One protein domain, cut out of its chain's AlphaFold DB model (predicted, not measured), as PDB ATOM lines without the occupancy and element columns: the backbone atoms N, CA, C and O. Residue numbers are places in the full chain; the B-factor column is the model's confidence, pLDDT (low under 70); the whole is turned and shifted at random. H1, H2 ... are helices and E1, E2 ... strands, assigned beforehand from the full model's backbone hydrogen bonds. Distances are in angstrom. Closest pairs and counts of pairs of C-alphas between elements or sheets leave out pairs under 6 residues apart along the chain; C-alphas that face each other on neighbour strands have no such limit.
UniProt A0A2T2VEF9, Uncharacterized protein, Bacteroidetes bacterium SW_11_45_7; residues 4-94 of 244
ATOM      1  N   LEU A   4      27.026  41.040 -43.371       96.00
ATOM      2  CA  LEU A   4      27.259  39.780 -42.665       96.00
ATOM      3  C   LEU A   4      26.169  38.791 -43.076       96.00
ATOM      4  O   LEU A   4      24.990  39.046 -42.872       96.00
ATOM      5  N   ASN A   5      26.558  37.638 -43.608       96.69
ATOM      6  CA  ASN A   5      25.633  36.541 -43.852       96.69
ATOM      7  C   ASN A   5      25.724  35.537 -42.699       96.69
ATOM      8  O   ASN A   5      26.812  35.030 -42.415       96.69
ATOM      9  N   THR A   6      24.588  35.252 -42.063       95.69
ATOM     10  CA  THR A   6      24.476  34.287 -40.963       95.69
ATOM     11  C   THR A   6      23.475  33.186 -41.296       95.69
ATOM     12  O   THR A   6      22.618  33.340 -42.167       95.69
ATOM     13  N   ASN A   7      23.557  32.060 -40.590       94.50
ATOM     14  CA  ASN A   7      22.442  31.127 -40.458       94.50
ATOM     15  C   ASN A   7      21.613  31.504 -39.215       94.50
ATOM     16  O   ASN A   7      22.041  31.165 -38.113       94.50
ATOM     17  N   PRO A   8      20.420  32.118 -39.344       88.50
ATOM     18  CA  PRO A   8      19.678  32.631 -38.189       88.50
ATOM     19  C   PRO A   8      19.402  31.580 -37.111       88.50
ATOM     20  O   PRO A   8      19.582  31.848 -35.932       88.50
ATOM     21  N   SER A   9      19.096  30.342 -37.514       89.88
ATOM     22  CA  SER A   9      18.794  29.245 -36.580       89.88
ATOM     23  C   SER A   9      19.998  28.718 -35.789       89.88
ATOM     24  O   SER A   9      19.821  27.943 -34.851       89.88
ATOM     25  N   LYS A  10      21.227  29.064 -36.192       94.81
ATOM     26  CA  LYS A  10      22.470  28.553 -35.582       94.81
ATOM     27  C   LYS A  10      23.422  29.637 -35.096       94.81
ATOM     28  O   LYS A  10      24.256  29.363 -34.244       94.81
ATOM     29  N   GLU A  11      23.336  30.820 -35.684       96.69
ATOM     30  CA  GLU A  11      24.282  31.925 -35.523       96.69
ATOM     31  C   GLU A  11      23.555  33.225 -35.133       96.69
ATOM     32  O   GLU A  11      24.198  34.244 -34.885       96.69
ATOM     33  N   GLY A  12      22.217  33.205 -35.077       94.25
ATOM     34  CA  GLY A  12      21.362  34.354 -34.782       94.25
ATOM     35  C   GLY A  12      21.257  35.359 -35.932       94.25
ATOM     36  O   GLY A  12      21.824  35.177 -37.018       94.25
ATOM     37  N   VAL A  13      20.545  36.461 -35.684       93.81
ATOM     38  CA  VAL A  13      20.344  37.544 -36.660       93.81
ATOM     39  C   VAL A  13      21.680  38.122 -37.132       93.81
ATOM     40  O   VAL A  13      22.661  38.213 -36.383       93.81
ATOM     41  N   SER A  14      21.712  38.533 -38.397       94.12
ATOM     42  CA  SER A  14      22.850  39.150 -39.071       94.12
ATOM     43  C   SER A  14      23.057  40.621 -38.673       94.12
ATOM     44  O   SER A  14      22.994  41.519 -39.512       94.12
ATOM     45  N   THR A  15      23.302  40.891 -37.388       95.50
ATOM     46  CA  THR A  15      23.694  42.223 -36.897       95.50
ATOM     47  C   THR A  15      25.213  42.331 -36.757       95.50
ATOM     48  O   THR A  15      25.882  41.396 -36.315       95.50
ATOM     49  N   HIS A  16      25.789  43.476 -37.141       96.12
ATOM     50  CA  HIS A  16      27.232  43.689 -37.045       96.12
ATOM     51  C   HIS A  16      27.626  45.159 -36.848       96.12
ATOM     52  O   HIS A  16      26.951  46.071 -37.318       96.12
ATOM     53  N   ALA A  17      28.812  45.390 -36.280       96.12
ATOM     54  CA  ALA A  17      29.505  46.683 -36.284       96.12
ATOM     55  C   ALA A  17      30.946  46.547 -36.809       96.12
ATOM     56  O   ALA A  17      31.909  46.993 -36.184       96.12
ATOM     57  N   ILE A  18      31.088  45.924 -37.984       96.75
ATOM     58  CA  ILE A  18      32.338  45.914 -38.752       96.75
ATOM     59  C   ILE A  18      32.624  47.345 -39.215       96.75
ATOM     60  O   ILE A  18      31.906  47.891 -40.055       96.75
ATOM     61  N   LYS A  19      33.659  47.959 -38.641       95.44
ATOM     62  CA  LYS A  19      34.048  49.352 -38.911       95.44
ATOM     63  C   LYS A  19      35.333  49.459 -39.709       95.44
ATOM     64  O   LYS A  19      35.534  50.469 -40.375       95.44
ATOM     65  N   ASP A  20      36.180  48.436 -39.674       95.88
ATOM     66  CA  ASP A  20      37.459  48.437 -40.375       95.88
ATOM     67  C   ASP A  20      37.647  47.170 -41.201       95.88
ATOM     68  O   ASP A  20      36.972  46.160 -41.003       95.88
ATOM     69  N   VAL A  21      38.612  47.222 -42.112       96.94
ATOM     70  CA  VAL A  21      39.144  46.049 -42.802       96.94
ATOM     71  C   VAL A  21      40.661  46.060 -42.757       96.94
ATOM     72  O   VAL A  21      41.292  47.077 -43.048       96.94
ATOM     73  N   TRP A  22      41.246  44.914 -42.426       97.50
ATOM     74  CA  TRP A  22      42.641  44.630 -42.735       97.50
ATOM     75  C   TRP A  22      42.684  44.075 -44.149       97.50
ATOM     76  O   TRP A  22      42.084  43.036 -44.421       97.50
ATOM     77  N   ALA A  23      43.358  44.795 -45.038       97.19
ATOM     78  CA  ALA A  23      43.435  44.448 -46.444       97.19
ATOM     79  C   ALA A  23      44.806  43.870 -46.782       97.19
ATOM     80  O   ALA A  23      45.842  44.432 -46.415       97.19
ATOM     81  N   TYR A  24      44.797  42.773 -47.528       97.00
ATOM     82  CA  TYR A  24      45.987  42.146 -48.083       97.00
ATOM     83  C   TYR A  24      45.790  41.901 -49.580       97.00
ATOM     84  O   TYR A  24      44.662  41.786 -50.061       97.00
ATOM     85  N   ASN A  25      46.884  41.799 -50.325       95.19
ATOM     86  CA  ASN A  25      46.876  41.279 -51.688       95.19
ATOM     87  C   ASN A  25      47.853  40.109 -51.785       95.19
ATOM     88  O   ASN A  25      49.064  40.318 -51.692       95.19
ATOM     89  N   LYS A  26      47.338  38.887 -51.968       89.94
ATOM     90  CA  LYS A  26      48.150  37.654 -52.012       89.94
ATOM     91  C   LYS A  26      49.112  37.556 -50.808       89.94
ATOM     92  O   LYS A  26      50.299  37.278 -50.975       89.94
ATOM     93  N   GLY A  27      48.610  37.856 -49.607       91.12
ATOM     94  CA  GLY A  27      49.385  37.901 -48.360       91.12
ATOM     95  C   GLY A  27      50.220  39.171 -48.110       91.12
ATOM     96  O   GLY A  27      50.719  39.346 -46.999       91.12
ATOM     97  N   GLU A  28      50.366  40.086 -49.077       94.81
ATOM     98  CA  GLU A  28      51.027  41.385 -48.864       94.81
ATOM     99  C   GLU A  28      50.075  42.338 -48.131       94.81
ATOM    100  O   GLU A  28      49.016  42.673 -48.657       94.81
ATOM    101  N   TYR A  29      50.439  42.782 -46.926       96.12
ATOM    102  CA  TYR A  29      49.620  43.707 -46.141       96.12
ATOM    103  C   TYR A  29      49.566  45.094 -46.789       96.12
ATOM    104  O   TYR A  29      50.591  45.757 -46.941       96.12
ATOM    105  N   LEU A  30      48.359  45.539 -47.141       95.81
ATOM    106  CA  LEU A  30      48.112  46.844 -47.759       95.81
ATOM    107  C   LEU A  30      47.855  47.929 -46.709       95.81
ATOM    108  O   LEU A  30      48.262  49.075 -46.889       95.81
ATOM    109  N   GLY A  31      47.184  47.568 -45.613       96.19
ATOM    110  CA  GLY A  31      46.833  48.488 -44.536       96.19
ATOM    111  C   GLY A  31      45.548  48.104 -43.803       96.19
ATOM    112  O   GLY A  31      44.847  47.161 -44.177       96.19
ATOM    113  N   THR A  32      45.231  48.881 -42.768       96.06
ATOM    114  CA  THR A  32      43.934  48.860 -42.081       96.06
ATOM    115  C   THR A  32      43.169  50.113 -42.463       96.06
ATOM    116  O   THR A  32      43.717  51.215 -42.396       96.06
ATOM    117  N   TYR A  33      41.905  49.951 -42.839       96.00
ATOM    118  CA  TYR A  33      41.086  51.049 -43.334       96.00
ATOM    119  C   TYR A  33      39.720  51.066 -42.663       96.00
ATOM    120  O   TYR A  33      39.018  50.057 -42.676       96.00
ATOM    121  N   THR A  34      39.327  52.230 -42.144       95.19
ATOM    122  CA  THR A  34      37.974  52.468 -41.634       95.19
ATOM    123  C   THR A  34      37.001  52.641 -42.790       95.19
ATOM    124  O   THR A  34      37.233  53.431 -43.704       95.19
ATOM    125  N   LEU A  35      35.912  51.884 -42.762       94.06
ATOM    126  CA  LEU A  35      34.932  51.801 -43.831       94.06
ATOM    127  C   LEU A  35      33.926  52.969 -43.801       94.06
ATOM    128  O   LEU A  35      33.558  53.432 -42.722       94.06
ATOM    129  N   PRO A  36      33.398  53.388 -44.970       95.25
ATOM    130  CA  PRO A  36      33.840  53.008 -46.314       95.25
ATOM    131  C   PRO A  36      35.214  53.615 -46.650       95.25
ATOM    132  O   PRO A  36      35.481  54.766 -46.323       95.25
ATOM    133  N   ALA A  37      36.066  52.861 -47.353       94.19
ATOM    134  CA  ALA A  37      37.435  53.275 -47.664       94.19
ATOM    135  C   ALA A  37      37.803  53.098 -49.139       94.19
ATOM    136  O   ALA A  37      37.301  52.207 -49.821       94.19
ATOM    137  N   THR A  38      38.749  53.920 -49.599       94.56
ATOM    138  CA  THR A  38      39.482  53.704 -50.853       94.56
ATOM    139  C   THR A  38      40.846  53.110 -50.521       94.56
ATOM    140  O   THR A  38      41.650  53.755 -49.851       94.56
ATOM    141  N   ILE A  39      41.103  51.888 -50.988       94.12
ATOM    142  CA  ILE A  39      42.331  51.143 -50.690       94.12
ATOM    143  C   ILE A  39      43.279  51.254 -51.894       94.12
ATOM    144  O   ILE A  39      42.945  50.753 -52.970       94.12
ATOM    145  N   PRO A  40      44.444  51.914 -51.764       92.56
ATOM    146  CA  PRO A  40      45.417  51.982 -52.844       92.56
ATOM    147  C   PRO A  40      46.097  50.623 -53.042       92.56
ATOM    148  O   PRO A  40      46.649  50.050 -52.106       92.56
ATOM    149  N   VAL A  41      46.112  50.134 -54.283       92.31
ATOM    150  CA  VAL A  41      46.835  48.913 -54.660       92.31
ATOM    151  C   VAL A  41      47.784  49.240 -55.808       92.31
ATOM    152  O   VAL A  41      47.354  49.540 -56.918       92.31
ATOM    153  N   LEU A  42      49.093  49.201 -55.544       90.81
ATOM    154  CA  LEU A  42      50.139  49.522 -56.525       90.81
ATOM    155  C   LEU A  42      50.522  48.288 -57.363       90.81
ATOM    156  O   LEU A  42      51.688  47.896 -57.418       90.81
ATOM    157  N   LYS A  43      49.520  47.642 -57.969       90.81
ATOM    158  CA  LYS A  43      49.662  46.458 -58.836       90.81
ATOM    159  C   LYS A  43      48.719  46.578 -60.037       90.81
ATOM    160  O   LYS A  43      47.774  47.362 -60.020       90.81
ATOM    161  N   GLU A  44      48.967  45.778 -61.068       92.44
ATOM    162  CA  GLU A  44      48.185  45.758 -62.308       92.44
ATOM    163  C   GLU A  44      47.828  44.318 -62.689       92.44
ATOM    164  O   GLU A  44      48.585  43.387 -62.413       92.44
ATOM    165  N   GLY A  45      46.696  44.129 -63.368       93.69
ATOM    166  CA  GLY A  45      46.244  42.811 -63.810       93.69
ATOM    167  C   GLY A  45      45.413  42.066 -62.762       93.69
ATOM    168  O   GLY A  45      44.687  42.678 -61.982       93.69
ATOM    169  N   LYS A  46      45.441  40.728 -62.806       94.69
ATOM    170  CA  LYS A  46      44.596  39.867 -61.961       94.69
ATOM    171  C   LYS A  46      45.185  39.713 -60.556       94.69
ATOM    172  O   LYS A  46      46.178  39.007 -60.354       94.69
ATOM    173  N   GLU A  47      44.504  40.301 -59.585       94.75
ATOM    174  CA  GLU A  47      44.871  40.292 -58.172       94.75
ATOM    175  C   GLU A  47      43.802  39.610 -57.309       94.75
ATOM    176  O   GLU A  47      42.686  39.348 -57.768       94.75
ATOM    177  N   SER A  48      44.173  39.266 -56.075       94.44
ATOM    178  CA  SER A  48      43.290  38.615 -55.101       94.44
ATOM    179  C   SER A  48      43.371  39.386 -53.795       94.44
ATOM    180  O   SER A  48      44.358  39.268 -53.067       94.44
ATOM    181  N   ILE A  49      42.349  40.195 -53.532       95.69
ATOM    182  CA  ILE A  49      42.263  41.005 -52.322       95.69
ATOM    183  C   ILE A  49      41.649  40.162 -51.214       95.69
ATOM    184  O   ILE A  49      40.556  39.623 -51.362       95.69
ATOM    185  N   GLU A  50      42.364  40.062 -50.106       96.62
ATOM    186  CA  GLU A  50      41.919  39.420 -48.878       96.62
ATOM    187  C   GLU A  50      41.499  40.511 -47.891       96.62
ATOM    188  O   GLU A  50      42.253  41.456 -47.641       96.62
ATOM    189  N   LEU A  51      40.293  40.398 -47.341       97.31
ATOM    190  CA  LEU A  51      39.741  41.340 -46.373       97.31
ATOM    191  C   LEU A  51      39.395  40.601 -45.085       97.31
ATOM    192  O   LEU A  51      38.616  39.647 -45.095       97.31
ATOM    193  N   ILE A  52      39.945  41.072 -43.969       97.50
ATOM    194  CA  ILE A  52      39.621  40.583 -42.626       97.50
ATOM    195  C   ILE A  52      38.834  41.672 -41.900       97.50
ATOM    196  O   ILE A  52      39.269  42.825 -41.841       97.50
ATOM    197  N   ALA A  53      37.673  41.302 -41.362       97.50
ATOM    198  CA  ALA A  53      36.775  42.215 -40.671       97.50
ATOM    199  C   ALA A  53      37.394  42.776 -39.387       97.50
ATOM    200  O   ALA A  53      37.989  42.051 -38.588       97.50
ATOM    201  N   GLY A  54      37.196  44.072 -39.188       96.75
ATOM    202  CA  GLY A  54      37.664  44.838 -38.052       96.75
ATOM    203  C   GLY A  54      36.539  45.385 -37.189       96.75
ATOM    204  O   GLY A  54      35.584  45.964 -37.711       96.75
ATOM    205  N   ILE A  55      36.684  45.247 -35.873       96.50
ATOM    206  CA  ILE A  55      35.725  45.731 -34.873       96.50
ATOM    207  C   ILE A  55      36.400  46.622 -33.824       96.50
ATOM    208  O   ILE A  55      37.609  46.541 -33.599       96.50
ATOM    209  N   GLU A  56      35.599  47.431 -33.130       95.19
ATOM    210  CA  GLU A  56      36.008  48.116 -31.900       95.19
ATOM    211  C   GLU A  56      35.810  47.175 -30.706       95.19
ATOM    212  O   GLU A  56      34.683  46.856 -30.319       95.19
ATOM    213  N   VAL A  57      36.910  46.714 -30.112       94.00
ATOM    214  CA  VAL A  57      36.870  45.794 -28.974       94.00
ATOM    215  C   VAL A  57      36.478  46.562 -27.718       94.00
ATOM    216  O   VAL A  57      37.055  47.604 -27.401       94.00
ATOM    217  N   ASN A  58      35.505  46.029 -26.977       94.38
ATOM    218  CA  ASN A  58      34.935  46.644 -25.777       94.38
ATOM    219  C   ASN A  58      34.362  48.053 -26.036       94.38
ATOM    220  O   ASN A  58      34.338  48.877 -25.126       94.38
ATOM    221  N   GLY A  59      33.953  48.360 -27.276       86.81
ATOM    222  CA  GLY A  59      33.421  49.678 -27.647       86.81
ATOM    223  C   GLY A  59      34.450  50.816 -27.598       86.81
ATOM    224  O   GLY A  59      34.076  51.985 -27.641       86.81
ATOM    225  N   ILE A  60      35.746  50.504 -27.497       84.75
ATOM    226  CA  ILE A  60      36.813  51.506 -27.435       84.75
ATOM    227  C   ILE A  60      37.336  51.746 -28.851       84.75
ATOM    228  O   ILE A  60      38.008  50.895 -29.433       84.75
ATOM    229  N   SER A  61      37.093  52.942 -29.390       79.44
ATOM    230  CA  SER A  61      37.447  53.307 -30.772       79.44
ATOM    231  C   SER A  61      38.946  53.239 -31.095       79.44
ATOM    232  O   SER A  61      39.318  53.086 -32.259       79.44
ATOM    233  N   THR A  62      39.811  53.340 -30.083       79.56
ATOM    234  CA  THR A  62      41.270  53.190 -30.211       79.56
ATOM    235  C   THR A  62      41.739  51.740 -30.099       79.56
ATOM    236  O   THR A  62      42.887  51.447 -30.425       79.56
ATOM    237  N   THR A  63      40.871  50.820 -29.670       88.25
ATOM    238  CA  THR A  63      41.171  49.389 -29.533       88.25
ATOM    239  C   THR A  63      40.481  48.618 -30.654       88.25
ATOM    240  O   THR A  63      39.515  47.887 -30.441       88.25
ATOM    241  N   ARG A  64      40.966  48.816 -31.882       89.81
ATOM    242  CA  ARG A  64      40.480  48.102 -33.070       89.81
ATOM    243  C   ARG A  64      41.243  46.795 -33.242       89.81
ATOM    244  O   ARG A  64      42.462  46.771 -33.082       89.81
ATOM    245  N   ALA A  65      40.540  45.722 -33.586       94.19
ATOM    246  CA  ALA A  65      41.154  44.420 -33.832       94.19
ATOM    247  C   ALA A  65      40.439  43.656 -34.950       94.19
ATOM    248  O   ALA A  65      39.258  43.886 -35.216       94.19
ATOM    249  N   GLN A  66      41.162  42.715 -35.562       96.56
ATOM    250  CA  GLN A  66      40.565  41.695 -36.421       96.56
ATOM    251  C   GLN A  66      39.582  40.862 -35.595       96.56
ATOM    252  O   GLN A  66      39.932  40.403 -34.504       96.56
ATOM    253  N   TYR A  67      38.362  40.670 -36.096       97.25
ATOM    254  CA  TYR A  67      37.387  39.832 -35.408       97.25
ATOM    255  C   TYR A  67      37.701  38.351 -35.658       97.25
ATOM    256  O   TYR A  67      37.643  37.917 -36.810       97.25
ATOM    257  N   PRO A  68      38.036  37.562 -34.620       96.38
ATOM    258  CA  PRO A  68      38.611  36.231 -34.815       96.38
ATOM    259  C   PRO A  68      37.610  35.199 -35.346       96.38
ATOM    260  O   PRO A  68      38.036  34.175 -35.868       96.38
ATOM    261  N   PHE A  69      36.306  35.461 -35.230       97.81
ATOM    262  CA  PHE A  69      35.256  34.506 -35.593       97.81
ATOM    263  C   PHE A  69      34.712  34.683 -37.008       97.81
ATOM    264  O   PHE A  69      33.948  33.839 -37.460       97.81
ATOM    265  N   PHE A  70      35.091  35.746 -37.726       97.62
ATOM    266  CA  PHE A  70      34.712  35.889 -39.131       97.62
ATOM    267  C   PHE A  70      35.737  35.235 -40.055       97.62
ATOM    268  O   PHE A  70      36.945  35.224 -39.801       97.62
ATOM    269  N   LEU A  71      35.240  34.668 -41.149       97.00
ATOM    270  CA  LEU A  71      36.057  34.196 -42.251       97.00
ATOM    271  C   LEU A  71      36.580  35.399 -43.044       97.00
ATOM    272  O   LEU A  71      35.851  36.360 -43.297       97.00
ATOM    273  N   GLN A  72      37.840  35.329 -43.466       95.75
ATOM    274  CA  GLN A  72      38.379  36.299 -44.413       95.75
ATOM    275  C   GLN A  72      37.640  36.214 -45.755       95.75
ATOM    276  O   GLN A  72      37.371  35.124 -46.265       95.75
ATOM    277  N   VAL A  73      37.355  37.364 -46.356       96.25
ATOM    278  CA  VAL A  73      36.754  37.444 -47.692       96.25
ATOM    279  C   VAL A  73      37.871  37.516 -48.728       96.25
ATOM    280  O   VAL A  73      38.835  38.252 -48.538       96.25
ATOM    281  N   GLN A  74      37.747  36.761 -49.822       95.38
ATOM    282  CA  GLN A  74      38.696  36.780 -50.938       95.38
ATOM    283  C   GLN A  74      38.003  37.225 -52.225       95.38
ATOM    284  O   GLN A  74      37.151  36.512 -52.752       95.38
ATOM    285  N   GLU A  75      38.424  38.368 -52.760       93.44
ATOM    286  CA  GLU A  75      37.872  38.963 -53.977       93.44
ATOM    287  C   GLU A  75      38.905  38.968 -55.102       93.44
ATOM    288  O   GLU A  75      39.994  39.539 -54.984       93.44
ATOM    289  N   LYS A  76      38.557  38.350 -56.234       93.56
ATOM    290  CA  LYS A  76      39.400  38.355 -57.434       93.56
ATOM    291  C   LYS A  76      39.061  39.571 -58.285       93.56
ATOM    292  O   LYS A  76      37.965  39.647 -58.832       93.56
ATOM    293  N   ILE A  77      40.023  40.473 -58.462       92.62
ATOM    294  CA  ILE A  77      39.830  41.733 -59.192       92.62
ATOM    295  C   ILE A  77      40.831  41.892 -60.336       92.62
ATOM    296  O   ILE A  77      41.923  41.326 -60.313       92.62
ATOM    297  N   SER A  78      40.456  42.668 -61.355       93.44
ATOM    298  CA  SER A  78      41.357  43.054 -62.450       93.44
ATOM    299  C   SER A  78      41.716  44.534 -62.336       93.44
ATOM    300  O   SER A  78      40.935  45.402 -62.716       93.44
ATOM    301  N   LEU A  79      42.910  44.827 -61.826       92.44
ATOM    302  CA  LEU A  79      43.388  46.188 -61.613       92.44
ATOM    303  C   LEU A  79      43.884  46.819 -62.915       92.44
ATOM    304  O   LEU A  79      44.721  46.257 -63.622       92.44
ATOM    305  N   THR A  80      43.378  48.016 -63.209       92.75
ATOM    306  CA  THR A  80      43.839  48.866 -64.314       92.75
ATOM    307  C   THR A  80      44.376  50.180 -63.743       92.75
ATOM    308  O   THR A  80      43.703  50.772 -62.894       92.75
ATOM    309  N   PRO A  81      45.525  50.693 -64.222       91.31
ATOM    310  CA  PRO A  81      46.087  51.951 -63.742       91.31
ATOM    311  C   PRO A  81      45.085  53.104 -63.740       91.31
ATOM    312  O   PRO A  81      44.374  53.328 -64.722       91.31
ATOM    313  N   LYS A  82      45.072  53.867 -62.638       88.31
ATOM    314  CA  LYS A  82      44.241  55.072 -62.444       88.31
ATOM    315  C   LYS A  82      42.727  54.831 -62.558       88.31
ATOM    316  O   LYS A  82      41.981  55.784 -62.779       88.31
ATOM    317  N   LYS A  83      42.266  53.586 -62.410       91.69
ATOM    318  CA  LYS A  83      40.840  53.259 -62.307       91.69
ATOM    319  C   LYS A  83      40.468  52.896 -60.877       91.69
ATOM    320  O   LYS A  83      41.284  52.369 -60.128       91.69
ATOM    321  N   PHE A  84      39.214  53.173 -60.544       89.50
ATOM    322  CA  PHE A  84      38.594  52.765 -59.293       89.50
ATOM    323  C   PHE A  84      37.705  51.553 -59.548       89.50
ATOM    324  O   PHE A  84      37.026  51.489 -60.572       89.50
ATOM    325  N   ASP A  85      37.705  50.633 -58.594       89.06
ATOM    326  CA  ASP A  85      36.734  49.548 -58.492       89.06
ATOM    327  C   ASP A  85      36.072  49.616 -57.107       89.06
ATOM    328  O   ASP A  85      36.586  50.277 -56.201       89.06
ATOM    329  N   THR A  86      34.908  48.993 -56.941       91.44
ATOM    330  CA  THR A  86      34.147  49.014 -55.686       91.44
ATOM    331  C   THR A  86      33.838  47.601 -55.223       91.44
ATOM    332  O   THR A  86      33.005  46.915 -55.808       91.44
ATOM    333  N   LEU A  87      34.442  47.208 -54.101       91.69
ATOM    334  CA  LEU A  87      34.130  45.960 -53.411       91.69
ATOM    335  C   LEU A  87      33.050  46.176 -52.345       91.69
ATOM    336  O   LEU A  87      33.001  47.211 -51.673       91.69
ATOM    337  N   ARG A  88      32.176  45.181 -52.188       93.50
ATOM    338  CA  ARG A  88      31.122  45.128 -51.165       93.50
ATOM    339  C   ARG A  88      31.196  43.762 -50.479       93.50
ATOM    340  O   ARG A  88      30.421  42.884 -50.838       93.50
ATOM    341  N   PRO A  89      32.172  43.549 -49.581       94.00
ATOM    342  CA  PRO A  89      32.393  42.235 -48.999       94.00
ATOM    343  C   PRO A  89      31.227  41.839 -48.089       94.00
ATOM    344  O   PRO A  89      30.729  42.661 -47.312       94.00
ATOM    345  N   THR A  90      30.851  40.566 -48.168       96.69
ATOM    346  CA  THR A  90      29.924  39.914 -47.240       96.69
ATOM    347  C   THR A  90      30.717  38.935 -46.386       96.69
ATOM    348  O   THR A  90      31.244  37.945 -46.895       96.69
ATOM    349  N   PHE A  91      30.826  39.224 -45.093       97.50
ATOM    350  CA  PHE A  91      31.494  38.363 -44.124       97.50
ATOM    351  C   PHE A  91      30.576  37.222 -43.683       97.50
ATOM    352  O   PHE A  91      29.363  37.272 -43.878       97.50
ATOM    353  N   GLN A  92      31.171  36.184 -43.103       97.69
ATOM    354  CA  GLN A  92      30.485  35.009 -42.559       97.69
ATOM    355  C   GLN A  92      31.239  34.538 -41.320       97.69
ATOM    356  O   GLN A  92      32.452  34.753 -41.237       97.69
ATOM    357  N   TYR A  93      30.563  33.881 -40.380       98.00
ATOM    358  CA  TYR A  93      31.257  33.193 -39.295       98.00
ATOM    359  C   TYR A  93      32.094  32.020 -39.825       98.00
ATOM    360  O   TYR A  93      31.813  31.437 -40.876       98.00
ATOM    361  N   GLN A  94      33.159  31.676 -39.108       97.25
ATOM    362  CA  GLN A  94      33.937  30.477 -39.395       97.25
ATOM    363  C   GLN A  94      33.129  29.237 -39.007       97.25
ATOM    364  O   GLN A  94      32.410  29.234 -38.015       97.25
TER     365      GLN A  94
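What this domain is: This is residues 4 to 94 of the 244 residues of an uncharacterized protein of Bacteroidetes bacterium SW_11_45_7 (UniProt A0A2T2VEF9). A strongly twisted antiparallel sheet is built along one long strand, E3, with the E1 and E2 hairpin on one side of it and E4 and E5 near its two ends on the other side. The tiny helix H1 lies far from the sheet at one end of the longest axis, and the short strand E6 pairs with residues 4 to 5. The printed part has 91 residues, with one named helix and six named strands in the order H1, E1, E2, E3, E4, E5, E6; the class is mostly strand, though under half of the residues are in named elements. It is compact, with a radius of gyration of the C-alphas of 14.1 A and spans of 42 by 31 by 20 A.

Where its parts are: H1 is residues 8 to 11, with C-alpha 8 at (19.678, 32.631, -38.189). E1, residues 20 to 25, measures 16.4 A, and E2, residues 28 to 34, 18.6 A. E3, residues 45 to 56, measures 33.9 A and begins at C-alpha 45, (46.244, 42.811, -63.810). E4 is residues 64 to 66, E5 is residues 73 to 79 and measures 17.7 A, and E6, residues 90 to 92, ends at C-alpha 92, (30.485, 35.009, -42.559).

How they stand to each other: E3 is antiparallel to E1 at 154 degrees, N 22 and O 52 being 2.9 A apart; to E5 at 141 degrees, N 49 and O 75 at 2.8 A; and to E4 at 127 degrees, N 55 and O 65 at 3.0 A. In the hairpin E1 and E2, N 23 and O 31 are 2.9 A apart. H1 is not on the sheet; it is too short for an O i to N i+4 pair.

The domain as a whole: The C-alphas farthest apart, Ser 9 and Pro 81, are 44.7 A apart. The printed part has no cut, no link is long, and no printed residue is under 70 in pLDDT.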